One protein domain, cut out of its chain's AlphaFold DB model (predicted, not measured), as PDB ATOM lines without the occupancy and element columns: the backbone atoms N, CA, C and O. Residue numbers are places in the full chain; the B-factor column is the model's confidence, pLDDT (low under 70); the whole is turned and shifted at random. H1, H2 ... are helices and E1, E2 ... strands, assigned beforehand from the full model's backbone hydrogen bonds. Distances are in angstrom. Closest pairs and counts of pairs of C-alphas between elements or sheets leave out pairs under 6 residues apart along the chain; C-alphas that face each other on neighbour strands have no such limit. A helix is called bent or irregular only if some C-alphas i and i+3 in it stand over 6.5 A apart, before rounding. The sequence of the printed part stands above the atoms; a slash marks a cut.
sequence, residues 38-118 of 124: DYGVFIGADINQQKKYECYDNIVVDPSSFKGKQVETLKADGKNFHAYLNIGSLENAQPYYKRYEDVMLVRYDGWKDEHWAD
ATOM      1  N   ASP A  38      49.796  79.919  79.454       91.25
ATOM      2  CA  ASP A  38      49.874  80.998  78.470       91.25
ATOM      3  C   ASP A  38      51.301  81.535  78.326       91.25
ATOM      4  O   ASP A  38      51.828  81.591  77.215       91.25
ATOM      5  N   TYR A  39      51.955  81.913  79.431       94.25
ATOM      6  CA  TYR A  39      53.323  82.422  79.386       94.25
ATOM      7  C   TYR A  39      54.140  82.136  80.647       94.25
ATOM      8  O   TYR A  39      53.598  81.962  81.738       94.25
ATOM      9  N   GLY A  40      55.464  82.115  80.487       93.19
ATOM     10  CA  GLY A  40      56.426  82.030  81.584       93.19
ATOM     11  C   GLY A  40      57.614  82.967  81.372       93.19
ATOM     12  O   GLY A  40      58.054  83.182  80.240       93.19
ATOM     13  N   VAL A  41      58.133  83.528  82.468       93.44
ATOM     14  CA  VAL A  41      59.296  84.428  82.471       93.44
ATOM     15  C   VAL A  41      60.483  83.718  83.120       93.44
ATOM     16  O   VAL A  41      60.404  83.277  84.264       93.44
ATOM     17  N   PHE A  42      61.584  83.608  82.382       91.31
ATOM     18  CA  PHE A  42      62.767  82.814  82.725       91.31
ATOM     19  C   PHE A  42      64.055  83.622  82.517       91.31
ATOM     20  O   PHE A  42      64.994  83.194  81.845       91.31
ATOM     21  N   ILE A  43      64.087  84.828  83.074       87.25
ATOM     22  CA  ILE A  43      65.273  85.692  83.074       87.25
ATOM     23  C   ILE A  43      66.263  85.127  84.106       87.25
ATOM     24  O   ILE A  43      65.870  84.800  85.226       87.25
ATOM     25  N   GLY A  44      67.526  84.932  83.714       78.44
ATOM     26  CA  GLY A  44      68.539  84.259  84.543       78.44
ATOM     27  C   GLY A  44      68.453  82.723  84.563       78.44
ATOM     28  O   GLY A  44      69.122  82.080  85.374       78.44
ATOM     29  N   ALA A  45      67.634  82.114  83.698       72.19
ATOM     30  CA  ALA A  45      67.611  80.664  83.523       72.19
ATOM     31  C   ALA A  45      68.810  80.173  82.693       72.19
ATOM     32  O   ALA A  45      69.213  80.801  81.721       72.19
ATOM     33  N   ASP A  46      69.354  79.010  83.058       68.81
ATOM     34  CA  ASP A  46      70.466  78.386  82.335       68.81
ATOM     35  C   ASP A  46      70.007  77.837  80.969       68.81
ATOM     36  O   ASP A  46      68.922  77.255  80.836       68.81
ATOM     37  N   ILE A  47      70.890  77.965  79.975       66.81
ATOM     38  CA  ILE A  47      70.779  77.472  78.594       66.81
ATOM     39  C   ILE A  47      70.324  76.003  78.469       66.81
ATOM     40  O   ILE A  47      69.777  75.606  77.438       66.81
ATOM     41  N   ASN A  48      70.533  75.183  79.503       73.38
ATOM     42  CA  ASN A  48      70.224  73.751  79.524       73.38
ATOM     43  C   ASN A  48      68.838  73.409  80.102       73.38
ATOM     44  O   ASN A  48      68.487  72.234  80.219       73.38
ATOM     45  N   GLN A  49      68.023  74.399  80.469       75.31
ATOM     46  CA  GLN A  49      66.746  74.173  81.159       75.31
ATOM     47  C   GLN A  49      65.538  74.074  80.215       75.31
ATOM     48  O   GLN A  49      64.418  74.362  80.624       75.31
ATOM     49  N   GLN A  50      65.733  73.607  78.976       75.12
ATOM     50  CA  GLN A  50      64.698  73.567  77.931       75.12
ATOM     51  C   GLN A  50      63.400  72.861  78.365       75.12
ATOM     52  O   GLN A  50      62.306  73.287  78.001       75.12
ATOM     53  N   LYS A  51      63.508  71.843  79.232       81.88
ATOM     54  CA  LYS A  51      62.355  71.136  79.816       81.88
ATOM     55  C   LYS A  51      61.409  72.043  80.608       81.88
ATOM     56  O   LYS A  51      60.216  71.764  80.671       81.88
ATOM     57  N   LYS A  52      61.908  73.139  81.197       83.94
ATOM     58  CA  LYS A  52      61.074  74.106  81.932       83.94
ATOM     59  C   LYS A  52      60.056  74.804  81.032       83.94
ATOM     60  O   LYS A  52      59.044  75.278  81.534       83.94
ATOM     61  N   TYR A  53      60.309  74.847  79.726       86.88
ATOM     62  CA  TYR A  53      59.503  75.577  78.750       86.88
ATOM     63  C   TYR A  53      58.421  74.706  78.102       86.88
ATOM     64  O   TYR A  53      57.545  75.222  77.415       86.88
ATOM     65  N   GLU A  54      58.455  73.383  78.301       86.56
ATOM     66  CA  GLU A  54      57.573  72.447  77.591       86.56
ATOM     67  C   GLU A  54      56.088  72.748  77.798       86.56
ATOM     68  O   GLU A  54      55.309  72.628  76.854       86.56
ATOM     69  N   CYS A  55      55.708  73.157  79.009       89.75
ATOM     70  CA  CYS A  55      54.322  73.455  79.360       89.75
ATOM     71  C   CYS A  55      53.917  74.907  79.075       89.75
ATOM     72  O   CYS A  55      52.837  75.283  79.488       89.75
ATOM     73  N   TYR A  56      54.744  75.736  78.434       93.06
ATOM     74  CA  TYR A  56      54.425  77.148  78.175       93.06
ATOM     75  C   TYR A  56      54.367  77.417  76.682       93.06
ATOM     76  O   TYR A  56      55.274  76.990  75.974       93.06
ATOM     77  N   ASP A  57      53.359  78.131  76.195       92.88
ATOM     78  CA  ASP A  57      53.287  78.482  74.771       92.88
ATOM     79  C   ASP A  57      54.124  79.729  74.458       92.88
ATOM     80  O   ASP A  57      54.843  79.759  73.457       92.88
ATOM     81  N   ASN A  58      54.117  80.717  75.358       95.25
ATOM     82  CA  ASN A  58      54.950  81.915  75.271       95.25
ATOM     83  C   ASN A  58      56.053  81.892  76.339       95.25
ATOM     84  O   ASN A  58      55.791  81.698  77.527       95.25
ATOM     85  N   ILE A  59      57.301  82.126  75.939       94.25
ATOM     86  CA  ILE A  59      58.436  82.189  76.865       94.25
ATOM     87  C   ILE A  59      59.170  83.516  76.735       94.25
ATOM     88  O   ILE A  59      59.543  83.928  75.638       94.25
ATOM     89  N   VAL A  60      59.388  84.176  77.869       94.62
ATOM     90  CA  VAL A  60      60.222  85.376  77.985       94.62
ATOM     91  C   VAL A  60      61.533  84.970  78.633       94.62
ATOM     92  O   VAL A  60      61.525  84.408  79.727       94.62
ATOM     93  N   VAL A  61      62.658  85.235  77.978       92.25
ATOM     94  CA  VAL A  61      63.973  84.794  78.457       92.25
ATOM     95  C   VAL A  61      65.024  85.885  78.315       92.25
ATOM     96  O   VAL A  61      64.879  86.790  77.494       92.25
ATOM     97  N   ASP A  62      66.115  85.763  79.068       90.88
ATOM     98  CA  ASP A  62      67.332  86.522  78.781       90.88
ATOM     99  C   ASP A  62      67.969  85.986  77.481       90.88
ATOM    100  O   ASP A  62      68.404  84.828  77.449       90.88
ATOM    101  N   PRO A  63      68.042  86.785  76.400       89.06
ATOM    102  CA  PRO A  63      68.590  86.327  75.126       89.06
ATOM    103  C   PRO A  63      70.073  85.939  75.210       89.06
ATOM    104  O   PRO A  63      70.519  85.108  74.417       89.06
ATOM    105  N   SER A  64      70.835  86.484  76.166       87.06
ATOM    106  CA  SER A  64      72.257  86.162  76.348       87.06
ATOM    107  C   SER A  64      72.486  84.708  76.784       87.06
ATOM    108  O   SER A  64      73.556  84.144  76.552       87.06
ATOM    109  N   SER A  65      71.453  84.073  77.342       86.94
ATOM    110  CA  SER A  65      71.486  82.687  77.810       86.94
ATOM    111  C   SER A  65      71.172  81.661  76.715       86.94
ATOM    112  O   SER A  65      71.082  80.473  77.013       86.94
ATOM    113  N   PHE A  66      70.996  82.069  75.449       88.06
ATOM    114  CA  PHE A  66      70.586  81.176  74.356       88.06
ATOM    115  C   PHE A  66      71.492  81.278  73.128       88.06
ATOM    116  O   PHE A  66      71.954  82.347  72.736       88.06
ATOM    117  N   LYS A  67      71.690  80.143  72.449       90.00
ATOM    118  CA  LYS A  67      72.289  80.100  71.105       90.00
ATOM    119  C   LYS A  67      71.199  80.138  70.036       90.00
ATOM    120  O   LYS A  67      70.133  79.557  70.225       90.00
ATOM    121  N   GLY A  68      71.510  80.702  68.865       91.06
ATOM    122  CA  GLY A  68      70.573  80.784  67.732       91.06
ATOM    123  C   GLY A  68      69.902  79.446  67.392       91.06
ATOM    124  O   GLY A  68      68.680  79.374  67.326       91.06
ATOM    125  N   LYS A  69      70.678  78.355  67.336       91.81
ATOM    126  CA  LYS A  69      70.149  77.002  67.086       91.81
ATOM    127  C   LYS A  69      69.110  76.544  68.121       91.81
ATOM    128  O   LYS A  69      68.166  75.851  67.769       91.81
ATOM    129  N   GLN A  70      69.261  76.916  69.393       88.88
ATOM    130  CA  GLN A  70      68.285  76.554  70.428       88.88
ATOM    131  C   GLN A  70      66.995  77.360  70.289       88.88
ATOM    132  O   GLN A  70      65.913  76.811  70.473       88.88
ATOM    133  N   VAL A  71      67.106  78.641  69.923       91.62
ATOM    134  CA  VAL A  71      65.944  79.480  69.601       91.62
ATOM    135  C   VAL A  71      65.185  78.899  68.407       91.62
ATOM    136  O   VAL A  71      63.962  78.808  68.448       91.62
ATOM    137  N   GLU A  72      65.896  78.459  67.367       93.38
ATOM    138  CA  GLU A  72      65.302  77.791  66.203       93.38
ATOM    139  C   GLU A  72      64.573  76.500  66.590       93.38
ATOM    140  O   GLU A  72      63.436  76.304  66.171       93.38
ATOM    141  N   THR A  73      65.187  75.650  67.421       91.31
ATOM    142  CA  THR A  73      64.546  74.424  67.923       91.31
ATOM    143  C   THR A  73      63.268  74.734  68.702       91.31
ATOM    144  O   THR A  73      62.231  74.152  68.412       91.31
ATOM    145  N   LEU A  74      63.300  75.696  69.628       90.38
ATOM    146  CA  LEU A  74      62.117  76.080  70.405       90.38
ATOM    147  C   LEU A  74      60.984  76.622  69.523       90.38
ATOM    148  O   LEU A  74      59.824  76.268  69.724       90.38
ATOM    149  N   LYS A  75      61.313  77.438  68.518       93.06
ATOM    150  CA  LYS A  75      60.329  77.933  67.544       93.06
ATOM    151  C   LYS A  75      59.746  76.804  66.690       93.06
ATOM    152  O   LYS A  75      58.546  76.807  66.432       93.06
ATOM    153  N   ALA A  76      60.568  75.840  66.273       93.50
ATOM    154  CA  ALA A  76      60.112  74.661  65.534       93.50
ATOM    155  C   ALA A  76      59.182  73.767  66.375       93.50
ATOM    156  O   ALA A  76      58.231  73.207  65.834       93.50
ATOM    157  N   ASP A  77      59.395  73.715  67.693       89.44
ATOM    158  CA  ASP A  77      58.525  73.036  68.663       89.44
ATOM    159  C   ASP A  77      57.227  73.820  68.974       89.44
ATOM    160  O   ASP A  77      56.467  73.449  69.869       89.44
ATOM    161  N   GLY A  78      56.955  74.913  68.249       91.25
ATOM    162  CA  GLY A  78      55.730  75.707  68.373       91.25
ATOM    163  C   GLY A  78      55.741  76.737  69.504       91.25
ATOM    164  O   GLY A  78      54.685  77.266  69.842       91.25
ATOM    165  N   LYS A  79      56.905  77.036  70.099       91.75
ATOM    166  CA  LYS A  79      57.032  78.034  71.171       91.75
ATOM    167  C   LYS A  79      57.175  79.449  70.613       91.75
ATOM    168  O   LYS A  79      57.993  79.703  69.726       91.75
ATOM    169  N   ASN A  80      56.462  80.397  71.215       94.62
ATOM    170  CA  ASN A  80      56.663  81.824  70.989       94.62
ATOM    171  C   ASN A  80      57.794  82.322  71.894       94.62
ATOM    172  O   ASN A  80      57.680  82.339  73.118       94.62
ATOM    173  N   PHE A  81      58.912  82.700  71.279       93.69
ATOM    174  CA  PHE A  81      60.121  83.122  71.978       93.69
ATOM    175  C   PHE A  81      60.217  84.650  72.035       93.69
ATOM    176  O   PHE A  81      60.290  85.301  70.989       93.69
ATOM    177  N   HIS A  82      60.302  85.206  73.242       95.12
ATOM    178  CA  HIS A  82      60.429  86.636  73.505       95.12
ATOM    179  C   HIS A  82      61.732  86.921  74.258       95.12
ATOM    180  O   HIS A  82      62.014  86.319  75.293       95.12
ATOM    181  N   ALA A  83      62.528  87.854  73.740       93.44
ATOM    182  CA  ALA A  83      63.725  88.330  74.419       93.44
ATOM    183  C   ALA A  83      63.345  89.426  75.418       93.44
ATOM    184  O   ALA A  83      62.715  90.415  75.043       93.44
ATOM    185  N   TYR A  84      63.733  89.251  76.676       94.38
ATOM    186  CA  TYR A  84      63.679  90.315  77.666       94.38
ATOM    187  C   TYR A  84      64.664  91.428  77.295       94.38
ATOM    188  O   TYR A  84      65.796  91.164  76.882       94.38
ATOM    189  N   LEU A  85      64.213  92.670  77.447       93.44
ATOM    190  CA  LEU A  85      65.021  93.866  77.284       93.44
ATOM    191  C   LEU A  85      64.510  94.928  78.254       93.44
ATOM    192  O   LEU A  85      63.345  95.324  78.177       93.44
ATOM    193  N   ASN A  86      65.385  95.408  79.130       92.69
ATOM    194  CA  ASN A  86      65.090  96.579  79.933       92.69
ATOM    195  C   ASN A  86      65.266  97.845  79.088       92.69
ATOM    196  O   ASN A  86      66.302  98.041  78.455       92.69
ATOM    197  N   ILE A  87      64.233  98.684  79.050       93.31
ATOM    198  CA  ILE A  87      64.221  99.939  78.284       93.31
ATOM    199  C   ILE A  87      64.362 101.179  79.171       93.31
ATOM    200  O   ILE A  87      64.470 102.282  78.647       93.31
ATOM    201  N   GLY A  88      64.311 101.013  80.496       94.44
ATOM    202  CA  GLY A  88      64.332 102.108  81.469       94.44
ATOM    203  C   GLY A  88      65.560 102.121  82.375       94.44
ATOM    204  O   GLY A  88      65.839 103.149  82.988       94.44
ATOM    205  N   SER A  89      66.305 101.018  82.467       95.50
ATOM    206  CA  SER A  89      67.549 100.935  83.232       95.50
ATOM    207  C   SER A  89      68.688 100.306  82.429       95.50
ATOM    208  O   SER A  89      68.486  99.607  81.436       95.50
ATOM    209  N   LEU A  90      69.912 100.602  82.865       95.50
ATOM    210  CA  LEU A  90      71.150  99.992  82.411       95.50
ATOM    211  C   LEU A  90      71.592  98.952  83.436       95.50
ATOM    212  O   LEU A  90      71.872  99.281  84.589       95.50
ATOM    213  N   GLU A  91      71.688  97.706  82.989       93.88
ATOM    214  CA  GLU A  91      72.135  96.565  83.783       93.88
ATOM    215  C   GLU A  91      73.651  96.370  83.633       93.88
ATOM    216  O   GLU A  91      74.155  96.223  82.515       93.88
ATOM    217  N   ASN A  92      74.392  96.314  84.746       92.75
ATOM    218  CA  ASN A  92      75.861  96.219  84.751       92.75
ATOM    219  C   ASN A  92      76.398  95.008  83.968       92.75
ATOM    220  O   ASN A  92      77.514  95.045  83.448       92.75
ATOM    221  N   ALA A  93      75.624  93.920  83.915       89.88
ATOM    222  CA  ALA A  93      75.995  92.682  83.237       89.88
ATOM    223  C   ALA A  93      75.928  92.785  81.702       89.88
ATOM    224  O   ALA A  93      76.509  91.950  81.005       89.88
ATOM    225  N   GLN A  94      75.235  93.791  81.163       91.06
ATOM    226  CA  GLN A  94      75.031  93.916  79.725       91.06
ATOM    227  C   GLN A  94      76.309  94.405  79.034       91.06
ATOM    228  O   GLN A  94      76.947  95.362  79.486       91.06
ATOM    229  N   PRO A  95      76.678  93.833  77.874       91.44
ATOM    230  CA  PRO A  95      77.923  94.182  77.186       91.44
ATOM    231  C   PRO A  95      77.958  95.640  76.708       91.44
ATOM    232  O   PRO A  95      79.029  96.194  76.465       91.44
ATOM    233  N   TYR A  96      76.791  96.271  76.564       91.06
ATOM    234  CA  TYR A  96      76.659  97.666  76.163       91.06
ATOM    235  C   TYR A  96      76.608  98.649  77.339       91.06
ATOM    236  O   TYR A  96      76.572  99.844  77.075       91.06
ATOM    237  N   TYR A  97      76.657  98.204  78.601       94.00
ATOM    238  CA  TYR A  97      76.532  99.072  79.782       94.00
ATOM    239  C   TYR A  97      77.428 100.318  79.706       94.00
ATOM    240  O   TYR A  97      76.933 101.443  79.705       94.00
ATOM    241  N   LYS A  98      78.737 100.117  79.490       94.00
ATOM    242  CA  LYS A  98      79.721 101.209  79.378       94.00
ATOM    243  C   LYS A  98      79.444 102.179  78.231       94.00
ATOM    244  O   LYS A  98      79.817 103.344  78.290       94.00
ATOM    245  N   ARG A  99      78.815 101.698  77.155       94.06
ATOM    246  CA  ARG A  99      78.489 102.532  75.994       94.06
ATOM    247  C   ARG A  99      77.439 103.579  76.347       94.06
ATOM    248  O   ARG A  99      77.456 104.624  75.720       94.06
ATOM    249  N   TYR A 100      76.560 103.312  77.308       93.50
ATOM    250  CA  TYR A 100      75.426 104.170  77.662       93.50
ATOM    251  C   TYR A 100      75.610 104.899  79.006       93.50
ATOM    252  O   TYR A 100      74.651 105.415  79.567       93.50
ATOM    253  N   GLU A 101      76.836 104.976  79.535       92.69
ATOM    254  CA  GLU A 101      77.118 105.669  80.807       92.69
ATOM    255  C   GLU A 101      76.743 107.162  80.801       92.69
ATOM    256  O   GLU A 101      76.426 107.725  81.842       92.69
ATOM    257  N   ASP A 102      76.726 107.808  79.638       94.31
ATOM    258  CA  ASP A 102      76.347 109.215  79.458       94.31
ATOM    259  C   ASP A 102      74.861 109.510  79.705       94.31
ATOM    260  O   ASP A 102      74.509 110.642  80.042       94.31
ATOM    261  N   VAL A 103      73.992 108.510  79.543       94.69
ATOM    262  CA  VAL A 103      72.553 108.616  79.842       94.69
ATOM    263  C   VAL A 103      72.197 108.002  81.196       94.69
ATOM    264  O   VAL A 103      71.023 107.927  81.550       94.69
ATOM    265  N   MET A 104      73.191 107.564  81.968       94.75
ATOM    266  CA  MET A 104      72.988 106.954  83.275       94.75
ATOM    267  C   MET A 104      72.535 107.987  84.309       94.75
ATOM    268  O   MET A 104      73.097 109.076  84.432       94.75
ATOM    269  N   LEU A 105      71.518 107.620  85.077       95.25
ATOM    270  CA  LEU A 105      70.991 108.389  86.194       95.25
ATOM    271  C   LEU A 105      71.373 107.706  87.516       95.25
ATOM    272  O   LEU A 105      72.390 107.024  87.635       95.25
ATOM    273  N   VAL A 106      70.565 107.924  88.550       95.38
ATOM    274  CA  VAL A 106      70.763 107.308  89.861       95.38
ATOM    275  C   VAL A 106      70.565 105.791  89.801       95.38
ATOM    276  O   VAL A 106      69.864 105.263  88.934       95.38
ATOM    277  N   ARG A 107      71.177 105.087  90.756       96.12
ATOM    278  CA  ARG A 107      71.005 103.641  90.933       96.12
ATOM    279  C   ARG A 107      69.523 103.281  91.062       96.12
ATOM    280  O   ARG A 107      68.760 104.019  91.683       96.12
ATOM    281  N   TYR A 108      69.139 102.143  90.501       93.44
ATOM    282  CA  TYR A 108      67.789 101.614  90.614       93.44
ATOM    283  C   TYR A 108      67.533 101.089  92.038       93.44
ATOM    284  O   TYR A 108      68.338 100.341  92.602       93.44
ATOM    285  N   ASP A 109      66.402 101.458  92.637       92.94
ATOM    286  CA  ASP A 109      66.055 101.014  93.988       92.94
ATOM    287  C   ASP A 109      65.678  99.526  94.011       92.94
ATOM    288  O   ASP A 109      64.797  99.067  93.290       92.94
ATOM    289  N   GLY A 110      66.355  98.752  94.862       90.38
ATOM    290  CA  GLY A 110      66.158  97.302  94.980       90.38
ATOM    291  C   GLY A 110      67.076  96.450  94.096       90.38
ATOM    292  O   GLY A 110      67.230  95.264  94.380       90.38
ATOM    293  N   TRP A 111      67.769  97.047  93.118       90.88
ATOM    294  CA  TRP A 111      68.684  96.346  92.207       90.88
ATOM    295  C   TRP A 111      70.048  97.031  92.181       90.88
ATOM    296  O   TRP A 111      70.280  98.010  91.481       90.88
ATOM    297  N   LYS A 112      70.979  96.513  92.992       89.62
ATOM    298  CA  LYS A 112      72.295  97.143  93.213       89.62
ATOM    299  C   LYS A 112      73.159  97.253  91.949       89.62
ATOM    300  O   LYS A 112      74.052  98.095  91.914       89.62
ATOM    301  N   ASP A 113      72.899  96.393  90.968       91.75
ATOM    302  CA  ASP A 113      73.663  96.254  89.729       91.75
ATOM    303  C   ASP A 113      72.941  96.913  88.534       91.75
ATOM    304  O   ASP A 113      73.214  96.572  87.384       91.75
ATOM    305  N   GLU A 114      72.019  97.846  88.805       95.19
ATOM    306  CA  GLU A 114      71.266  98.588  87.794       95.19
ATOM    307  C   GLU A 114      71.197 100.089  88.094       95.19
ATOM    308  O   GLU A 114      71.141 100.520  89.248       95.19
ATOM    309  N   HIS A 115      71.138 100.895  87.036       96.88
ATOM    310  CA  HIS A 115      70.941 102.344  87.107       96.88
ATOM    311  C   HIS A 115      69.804 102.770  86.186       96.88
ATOM    312  O   HIS A 115      69.686 102.245  85.085       96.88
ATOM    313  N   TRP A 116      68.985 103.736  86.599       96.50
ATOM    314  CA  TRP A 116      68.001 104.342  85.700       96.50
ATOM    315  C   TRP A 116      68.691 104.981  84.488       96.50
ATOM    316  O   TRP A 116      69.819 105.464  84.594       96.50
ATOM    317  N   ALA A 117      68.009 105.002  83.347       95.62
ATOM    318  CA  ALA A 117      68.478 105.640  82.124       95.62
ATOM    319  C   ALA A 117      67.592 106.838  81.759       95.62
ATOM    320  O   ALA A 117      66.365 106.785  81.868       95.62
ATOM    321  N   ASP A 118      68.208 107.918  81.289       96.00
ATOM    322  CA  ASP A 118      67.509 109.051  80.688       96.00
ATOM    323  C   ASP A 118      67.046 108.688  79.270       96.00
ATOM    324  O   ASP A 118      67.752 108.895  78.284       96.00
TER     325      ASP A 118
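AT A GLANCE: This is residues 38 to 118 of the 124 residues of an uncharacterized protein of Lactobacillus ruminis DPC 6832 (UniProt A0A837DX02). Two small lobes stand end to end, joined by one thread, residues 84 to 88. The first is a parallel sheet, E1 E2 E3, grazed by H1 and H2; the second is an antiparallel sheet, E4 E6 E5, with short H3 over it. The 81 printed residues hold three named helices and six named strands, ordered E1 H1 E2 H2 E3 E4 H3 E5 E6; the class is mixed. The whole is loose, with a radius of gyration of the C-alphas of 14.9 A, and spans 42 by 23 by 19 A.

HOW THE PARTS SIT: E1, residues 38 to 42, and E2, residues 56 to 61, are parallel at 27 degrees, with N 42 and O 60 within hydrogen-bond range at 2.8 A. E3, residues 80 to 83, is parallel to E2 at 13 degrees, N 80 and O 57 being 2.8 A apart. H1, residues 50 to 53, and H2, residues 68 to 76, only graze this sheet; the closest C-alphas of H2 and E3 are Lys 75 and Phe 81, 6.8 A. E1, H1, E2 and E2, H2, E3 are strand-helix-strand units, parallel neighbours with a helix between, each with a right-handed crossover. E3 is apart from E4, residues 89 to 91. E6, residues 114 to 117, is antiparallel to E4 at 145 degrees, with N 90 and O 115 at 2.8 A, and forms a hairpin with E5, residues 104 to 107, with N 105 and O 116 at 2.8 A. H3, residues 97 to 103, is on this sheet at a height of 8.0 A, slantwise to E6 at 39 degrees on the local plane. E4, H3, E5 is a split unit, E6 standing between its strands, with a right-handed crossover. Every O i to N i+4 pair is within range in H2; H3 has 0 of 3, with 2 of 4 O i to N i+3 pairs, and H1 is too short for an i+4 pair.

IN THESE COORDINATES: E1 begins at C-alpha 38 (49.874, 80.998, 78.470) and is 13.7 A long; E2 is 12.2 A and H2 12.3 A. H3, 10.3 A, is irregular, C-alphas 99 and 102 being 7.8 A apart. E6 ends at C-alpha 117 (68.478, 105.640, 82.124).

THE WHOLE: The C-alphas farthest apart are those of Asp 77 and Val 106, 42.1 A. The printed part has no cut and no long link. Its mean pLDDT is 90.6; residues 46 to 47 are under 70.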